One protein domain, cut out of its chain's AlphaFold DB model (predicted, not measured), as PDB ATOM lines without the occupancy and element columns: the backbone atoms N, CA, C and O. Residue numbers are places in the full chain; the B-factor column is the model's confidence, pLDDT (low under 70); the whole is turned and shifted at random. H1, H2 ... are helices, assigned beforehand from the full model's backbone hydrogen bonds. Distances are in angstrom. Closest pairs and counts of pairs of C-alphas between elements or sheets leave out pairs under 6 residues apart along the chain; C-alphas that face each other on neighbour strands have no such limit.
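What this domain is: This is residues 11 to 68 of the 70 residues of an uncharacterized protein of Candidatus Bathyarchaeota archaeon (UniProt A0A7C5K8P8). Two helices, the long H1 and the shorter H2, meet near their ends in an L, and beyond H2 a short helix, H3, stands free at the far end of the printed part. There is no core: the three helices make an open, angular chain. The printed part has 58 residues with three named helices, in the order H1, H2, H3, and no named strand; the class is all helix. It is extended, with a radius of gyration of the C-alphas of 18.2 A, and spans 49 by 29 by 21 A.

Where its parts are: H1, residues 11 to 34, is 34.7 A long and begins at C-alpha 11 at (-19.473, 49.104, -30.614). H2, residues 36 to 50, is 21.3 A long. H3, residues 57 to 67, is 15.3 A long and ends at C-alpha 67 at (-18.773, 20.392, 10.382).

How they stand to each other: H1 and H2 only just touch, with 3 pairs of C-alphas within 8 A, and touch only at the corner by their link, H1 with residues 32 to 33 alone and H2 with 38 to 39 alone. Their closest C-alphas, those of Val 32 and Ala 38, are 6.3 A apart. Their lines are about perpendicular, at 89 degrees. H3 is apart from H1 and from H2. In H1, H2 and H3 every O i to N i+4 pair is within hydrogen-bond range.

The domain as a whole: The two C-alphas farthest apart, those of Asp 12 and Ala 67, are 50.7 A apart. The link from H1 to H2 is tight and that from H2 to H3 is short. The printed part has no cut, and no printed residue is under 70 in pLDDT.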
ATOM      1  N   GLU A  11     -20.609  48.513 -31.328       95.69
ATOM      2  CA  GLU A  11     -19.473  49.104 -30.614       95.69
ATOM      3  C   GLU A  11     -19.932  50.170 -29.613       95.69
ATOM      4  O   GLU A  11     -19.483  50.157 -28.464       95.69
ATOM      5  N   ASP A  12     -20.881  51.030 -30.005       95.81
ATOM      6  CA  ASP A  12     -21.465  52.039 -29.113       95.81
ATOM      7  C   ASP A  12     -22.170  51.379 -27.922       95.81
ATOM      8  O   ASP A  12     -21.993  51.789 -26.775       95.81
ATOM      9  N   ARG A  13     -22.940  50.311 -28.170       95.81
ATOM     10  CA  ARG A  13     -23.634  49.553 -27.114       95.81
ATOM     11  C   ARG A  13     -22.649  48.887 -26.161       95.81
ATOM     12  O   ARG A  13     -22.834  48.956 -24.948       95.81
ATOM     13  N   ALA A  14     -21.597  48.271 -26.696       97.50
ATOM     14  CA  ALA A  14     -20.554  47.652 -25.890       97.50
ATOM     15  C   ALA A  14     -19.809  48.689 -25.039       97.50
ATOM     16  O   ALA A  14     -19.489  48.417 -23.882       97.50
ATOM     17  N   LEU A  15     -19.545  49.880 -25.585       98.06
ATOM     18  CA  LEU A  15     -18.936  50.971 -24.831       98.06
ATOM     19  C   LEU A  15     -19.851  51.454 -23.703       98.06
ATOM     20  O   LEU A  15     -19.381  51.577 -22.575       98.06
ATOM     21  N   LEU A  16     -21.138  51.673 -23.977       98.12
ATOM     22  CA  LEU A  16     -22.106  52.097 -22.962       98.12
ATOM     23  C   LEU A  16     -22.225  51.086 -21.817       98.12
ATOM     24  O   LEU A  16     -22.246  51.494 -20.662       98.12
ATOM     25  N   LEU A  17     -22.232  49.785 -22.120       98.31
ATOM     26  CA  LEU A  17     -22.235  48.742 -21.091       98.31
ATOM     27  C   LEU A  17     -20.974  48.793 -20.224       98.31
ATOM     28  O   LEU A  17     -21.076  48.761 -19.003       98.31
ATOM     29  N   ARG A  18     -19.789  48.947 -20.828       98.50
ATOM     30  CA  ARG A  18     -18.543  49.097 -20.054       98.50
ATOM     31  C   ARG A  18     -18.562  50.336 -19.164       98.50
ATOM     32  O   ARG A  18     -18.090  50.273 -18.037       98.50
ATOM     33  N   VAL A  19     -19.087  51.454 -19.667       98.62
ATOM     34  CA  VAL A  19     -19.215  52.689 -18.884       98.62
ATOM     35  C   VAL A  19     -20.208  52.504 -17.738       98.62
ATOM     36  O   VAL A  19     -19.909  52.934 -16.634       98.62
ATOM     37  N   SER A  20     -21.344  51.841 -17.973       98.56
ATOM     38  CA  SER A  20     -22.319  51.526 -16.920       98.56
ATOM     39  C   SER A  20     -21.678  50.716 -15.797       98.56
ATOM     40  O   SER A  20     -21.742  51.133 -14.647       98.56
ATOM     41  N   ASN A  21     -20.976  49.633 -16.142       98.69
ATOM     42  CA  ASN A  21     -20.296  48.787 -15.160       98.69
ATOM     43  C   ASN A  21     -19.232  49.569 -14.379       98.69
ATOM     44  O   ASN A  21     -19.162  49.463 -13.164       98.69
ATOM     45  N   LEU A  22     -18.442  50.408 -15.058       98.75
ATOM     46  CA  LEU A  22     -17.455  51.250 -14.382       98.75
ATOM     47  C   LEU A  22     -18.119  52.224 -13.398       98.75
ATOM     48  O   LEU A  22     -17.587  52.466 -12.321       98.75
ATOM     49  N   LEU A  23     -19.260  52.812 -13.765       98.81
ATOM     50  CA  LEU A  23     -19.991  53.703 -12.865       98.81
ATOM     51  C   LEU A  23     -20.541  52.944 -11.652       98.81
ATOM     52  O   LEU A  23     -20.495  53.488 -10.554       98.81
ATOM     53  N   GLU A  24     -21.007  51.708 -11.828       98.69
ATOM     54  CA  GLU A  24     -21.432  50.833 -10.726       98.69
ATOM     55  C   GLU A  24     -20.259  50.495  -9.791       98.69
ATOM     56  O   GLU A  24     -20.351  50.745  -8.592       98.69
ATOM     57  N   GLU A  25     -19.114  50.064 -10.330       98.69
ATOM     58  CA  GLU A  25     -17.893  49.783  -9.553       98.69
ATOM     59  C   GLU A  25     -17.400  51.016  -8.767       98.69
ATOM     60  O   GLU A  25     -16.941  50.920  -7.623       98.69
ATOM     61  N   LEU A  26     -17.500  52.209  -9.367       98.69
ATOM     62  CA  LEU A  26     -17.160  53.463  -8.695       98.69
ATOM     63  C   LEU A  26     -18.134  53.789  -7.561       98.69
ATOM     64  O   LEU A  26     -17.685  54.265  -6.519       98.69
ATOM     65  N   LEU A  27     -19.433  53.542  -7.741       98.56
ATOM     66  CA  LEU A  27     -20.430  53.735  -6.685       98.56
ATOM     67  C   LEU A  27     -20.174  52.783  -5.513       98.56
ATOM     68  O   LEU A  27     -20.091  53.254  -4.385       98.56
ATOM     69  N   GLU A  28     -19.915  51.500  -5.772       98.12
ATOM     70  CA  GLU A  28     -19.551  50.534  -4.723       98.12
ATOM     71  C   GLU A  28     -18.279  50.957  -3.970       98.12
ATOM     72  O   GLU A  28     -18.196  50.854  -2.744       98.12
ATOM     73  N   THR A  29     -17.289  51.495  -4.688       97.56
ATOM     74  CA  THR A  29     -16.070  52.034  -4.067       97.56
ATOM     75  C   THR A  29     -16.389  53.216  -3.148       97.56
ATOM     76  O   THR A  29     -15.828  53.313  -2.054       97.56
ATOM     77  N   LEU A  30     -17.268  54.126  -3.578       98.31
ATOM     78  CA  LEU A  30     -17.695  55.266  -2.766       98.31
ATOM     79  C   LEU A  30     -18.489  54.814  -1.536       98.31
ATOM     80  O   LEU A  30     -18.208  55.311  -0.449       98.31
ATOM     81  N   ASP A  31     -19.378  53.831  -1.677       97.69
ATOM     82  CA  ASP A  31     -20.140  53.258  -0.562       97.69
ATOM     83  C   ASP A  31     -19.201  52.700   0.522       97.69
ATOM     84  O   ASP A  31     -19.364  52.989   1.710       97.69
ATOM     85  N   VAL A  32     -18.145  51.974   0.124       97.62
ATOM     86  CA  VAL A  32     -17.113  51.488   1.061       97.62
ATOM     87  C   VAL A  32     -16.320  52.641   1.681       97.62
ATOM     88  O   VAL A  32     -15.990  52.590   2.865       97.62
ATOM     89  N   LEU A  33     -15.989  53.685   0.912       97.25
ATOM     90  CA  LEU A  33     -15.231  54.838   1.415       97.25
ATOM     91  C   LEU A  33     -16.017  55.677   2.434       97.25
ATOM     92  O   LEU A  33     -15.411  56.284   3.324       97.25
ATOM     93  N   GLU A  34     -17.340  55.744   2.300       97.69
ATOM     94  CA  GLU A  34     -18.216  56.439   3.245       97.69
ATOM     95  C   GLU A  34     -18.397  55.654   4.556       97.69
ATOM     96  O   GLU A  34     -18.560  56.260   5.625       97.69
ATOM     97  N   ASP A  35     -18.269  54.325   4.509       98.12
ATOM     98  CA  ASP A  35     -18.298  53.459   5.683       98.12
ATOM     99  C   ASP A  35     -16.932  53.403   6.401       98.12
ATOM    100  O   ASP A  35     -15.990  52.682   6.055       98.12
ATOM    101  N   LYS A  36     -16.834  54.162   7.496       97.06
ATOM    102  CA  LYS A  36     -15.632  54.205   8.343       97.06
ATOM    103  C   LYS A  36     -15.324  52.878   9.033       97.06
ATOM    104  O   LYS A  36     -14.151  52.633   9.331       97.06
ATOM    105  N   GLU A  37     -16.335  52.074   9.351       97.94
ATOM    106  CA  GLU A  37     -16.140  50.775   9.994       97.94
ATOM    107  C   GLU A  37     -15.594  49.774   8.980       97.94
ATOM    108  O   GLU A  37     -14.594  49.116   9.274       97.94
ATOM    109  N   ALA A  38     -16.142  49.757   7.761       97.38
ATOM    110  CA  ALA A  38     -15.608  48.963   6.656       97.38
ATOM    111  C   ALA A  38     -14.146  49.328   6.350       97.38
ATOM    112  O   ALA A  38     -13.281  48.451   6.318       97.38
ATOM    113  N   LEU A  39     -13.819  50.621   6.227       97.69
ATOM    114  CA  LEU A  39     -12.434  51.063   6.008       97.69
ATOM    115  C   LEU A  39     -11.485  50.671   7.141       97.69
ATOM    116  O   LEU A  39     -10.305  50.398   6.901       97.69
ATOM    117  N   LYS A  40     -11.966  50.685   8.386       97.81
ATOM    118  CA  LYS A  40     -11.173  50.245   9.532       97.81
ATOM    119  C   LYS A  40     -10.936  48.735   9.472       97.81
ATOM    120  O   LYS A  40      -9.789  48.322   9.617       97.81
ATOM    121  N   ALA A  41     -11.976  47.949   9.202       98.06
ATOM    122  CA  ALA A  41     -11.882  46.498   9.073       98.06
ATOM    123  C   ALA A  41     -10.927  46.085   7.940       98.06
ATOM    124  O   ALA A  41     -10.105  45.194   8.133       98.06
ATOM    125  N   ILE A  42     -10.957  46.781   6.795       97.69
ATOM    126  CA  ILE A  42     -10.016  46.550   5.686       97.69
ATOM    127  C   ILE A  42      -8.570  46.777   6.144       97.69
ATOM    128  O   ILE A  42      -7.713  45.930   5.908       97.69
ATOM    129  N   LYS A  43      -8.288  47.883   6.845       97.81
ATOM    130  CA  LYS A  43      -6.935  48.169   7.360       97.81
ATOM    131  C   LYS A  43      -6.462  47.127   8.370       97.81
ATOM    132  O   LYS A  43      -5.295  46.753   8.355       97.81
ATOM    133  N   GLU A  44      -7.345  46.677   9.255       98.12
ATOM    134  CA  GLU A  44      -7.030  45.615  10.217       98.12
ATOM    135  C   GLU A  44      -6.724  44.296   9.494       98.12
ATOM    136  O   GLU A  44      -5.698  43.676   9.776       98.12
ATOM    137  N   ALA A  45      -7.522  43.936   8.484       97.50
ATOM    138  CA  ALA A  45      -7.284  42.760   7.652       97.50
ATOM    139  C   ALA A  45      -5.951  42.840   6.882       97.50
ATOM    140  O   ALA A  45      -5.226  41.849   6.792       97.50
ATOM    141  N   GLU A  46      -5.563  44.013   6.368       98.12
ATOM    142  CA  GLU A  46      -4.248  44.202   5.739       98.12
ATOM    143  C   GLU A  46      -3.091  43.953   6.722       98.12
ATOM    144  O   GLU A  46      -2.075  43.356   6.355       98.12
ATOM    145  N   GLU A  47      -3.229  44.385   7.978       98.25
ATOM    146  CA  GLU A  47      -2.242  44.109   9.027       98.25
ATOM    147  C   GLU A  47      -2.241  42.635   9.454       98.25
ATOM    148  O   GLU A  47      -1.180  42.093   9.775       98.25
ATOM    149  N   ASP A  48      -3.394  41.964   9.432       98.25
ATOM    150  CA  ASP A  48      -3.493  40.519   9.659       98.25
ATOM    151  C   ASP A  48      -2.721  39.744   8.590       98.25
ATOM    152  O   ASP A  48      -1.896  38.890   8.930       98.25
ATOM    153  N   VAL A  49      -2.886  40.109   7.314       97.25
ATOM    154  CA  VAL A  49      -2.132  39.516   6.198       97.25
ATOM    155  C   VAL A  49      -0.629  39.726   6.373       97.25
ATOM    156  O   VAL A  49       0.139  38.767   6.286       97.25
ATOM    157  N   LYS A  50      -0.188  40.952   6.688       97.25
ATOM    158  CA  LYS A  50       1.241  41.257   6.906       97.25
ATOM    159  C   LYS A  50       1.837  40.485   8.079       97.25
ATOM    160  O   LYS A  50       2.992  40.072   8.018       97.25
ATOM    161  N   ALA A  51       1.067  40.304   9.149       97.88
ATOM    162  CA  ALA A  51       1.502  39.580  10.334       97.88
ATOM    163  C   ALA A  51       1.369  38.054  10.205       97.88
ATOM    164  O   ALA A  51       1.699  37.341  11.153       97.88
ATOM    165  N   GLY A  52       0.866  37.550   9.072       97.06
ATOM    166  CA  GLY A  52       0.604  36.127   8.873       97.06
ATOM    167  C   GLY A  52      -0.550  35.592   9.723       97.06
ATOM    168  O   GLY A  52      -0.660  34.380   9.886       97.06
ATOM    169  N   ARG A  53      -1.423  36.461  10.253       97.00
ATOM    170  CA  ARG A  53      -2.681  36.086  10.925       97.00
ATOM    171  C   ARG A  53      -3.743  35.724   9.884       97.00
ATOM    172  O   ARG A  53      -4.836  36.275   9.860       97.00
ATOM    173  N   VAL A  54      -3.381  34.814   8.992       95.75
ATOM    174  CA  VAL A  54      -4.219  34.317   7.905       95.75
ATOM    175  C   VAL A  54      -4.465  32.837   8.105       95.75
ATOM    176  O   VAL A  54      -3.717  32.150   8.803       95.75
ATOM    177  N   ARG A  55      -5.527  32.352   7.481       95.00
ATOM    178  CA  ARG A  55      -5.896  30.947   7.487       95.00
ATOM    179  C   ARG A  55      -5.909  30.440   6.058       95.00
ATOM    180  O   ARG A  55      -6.328  31.174   5.162       95.00
ATOM    181  N   ASP A  56      -5.451  29.211   5.861       96.00
ATOM    182  CA  ASP A  56      -5.527  28.586   4.553       96.00
ATOM    183  C   ASP A  56      -6.993  28.365   4.151       96.00
ATOM    184  O   ASP A  56      -7.828  27.932   4.951       96.00
ATOM    185  N   TYR A  57      -7.314  28.730   2.912       95.81
ATOM    186  CA  TYR A  57      -8.685  28.677   2.425       95.81
ATOM    187  C   TYR A  57      -9.156  27.235   2.225       95.81
ATOM    188  O   TYR A  57     -10.283  26.909   2.595       95.81
ATOM    189  N   ASP A  58      -8.303  26.364   1.686       97.19
ATOM    190  CA  ASP A  58      -8.671  24.976   1.409       97.19
ATOM    191  C   ASP A  58      -8.856  24.195   2.715       97.19
ATOM    192  O   ASP A  58      -9.810  23.420   2.841       97.19
ATOM    193  N   GLU A  59      -8.008  24.456   3.715       96.69
ATOM    194  CA  GLU A  59      -8.171  23.940   5.079       96.69
ATOM    195  C   GLU A  59      -9.502  24.397   5.690       96.69
ATOM    196  O   GLU A  59     -10.265  23.578   6.206       96.69
ATOM    197  N   PHE A  60      -9.838  25.688   5.567       96.75
ATOM    198  CA  PHE A  60     -11.107  26.211   6.072       96.75
ATOM    199  C   PHE A  60     -12.325  25.564   5.414       96.75
ATOM    200  O   PHE A  60     -13.268  25.173   6.103       96.75
ATOM    201  N   ILE A  61     -12.305  25.402   4.090       97.75
ATOM    202  CA  ILE A  61     -13.383  24.722   3.364       97.75
ATOM    203  C   ILE A  61     -13.491  23.250   3.778       97.75
ATOM    204  O   ILE A  61     -14.602  22.720   3.851       97.75
ATOM    205  N   GLY A  62     -12.365  22.586   4.050       97.56
ATOM    206  CA  GLY A  62     -12.342  21.233   4.606       97.56
ATOM    207  C   GLY A  62     -13.091  21.155   5.936       97.56
ATOM    208  O   GLY A  62     -14.017  20.356   6.068       97.56
ATOM    209  N   GLU A  63     -12.760  22.041   6.875       97.12
ATOM    210  CA  GLU A  63     -13.405  22.088   8.191       97.12
ATOM    211  C   GLU A  63     -14.910  22.371   8.115       97.12
ATOM    212  O   GLU A  63     -15.685  21.730   8.820       97.12
ATOM    213  N   LEU A  64     -15.352  23.278   7.236       97.75
ATOM    214  CA  LEU A  64     -16.783  23.562   7.074       97.75
ATOM    215  C   LEU A  64     -17.563  22.344   6.555       97.75
ATOM    216  O   LEU A  64     -18.675  22.084   7.020       97.75
ATOM    217  N   LYS A  65     -16.973  21.569   5.634       97.44
ATOM    218  CA  LYS A  65     -17.566  20.312   5.147       97.44
ATOM    219  C   LYS A  65     -17.616  19.249   6.239       97.44
ATOM    220  O   LYS A  65     -18.611  18.540   6.354       97.44
ATOM    221  N   GLU A  66     -16.556  19.128   7.038       97.12
ATOM    222  CA  GLU A  66     -16.513  18.200   8.175       97.12
ATOM    223  C   GLU A  66     -17.540  18.568   9.255       97.12
ATOM    224  O   GLU A  66     -18.169  17.683   9.837       97.12
ATOM    225  N   ALA A  67     -17.757  19.867   9.475       96.69
ATOM    226  CA  ALA A  67     -18.773  20.392  10.382       96.69
ATOM    227  C   ALA A  67     -20.208  20.302   9.820       96.69
ATOM    228  O   ALA A  67     -21.168  20.459  10.575       96.69
ATOM    229  N   GLY A  68     -20.372  20.031   8.519       95.50
ATOM    230  CA  GLY A  68     -21.672  19.994   7.844       95.50
ATOM    231  C   GLY A  68     -22.337  21.367   7.710       95.50
ATOM    232  O   GLY A  68     -23.561  21.441   7.603       95.50
TER     233      GLY A  68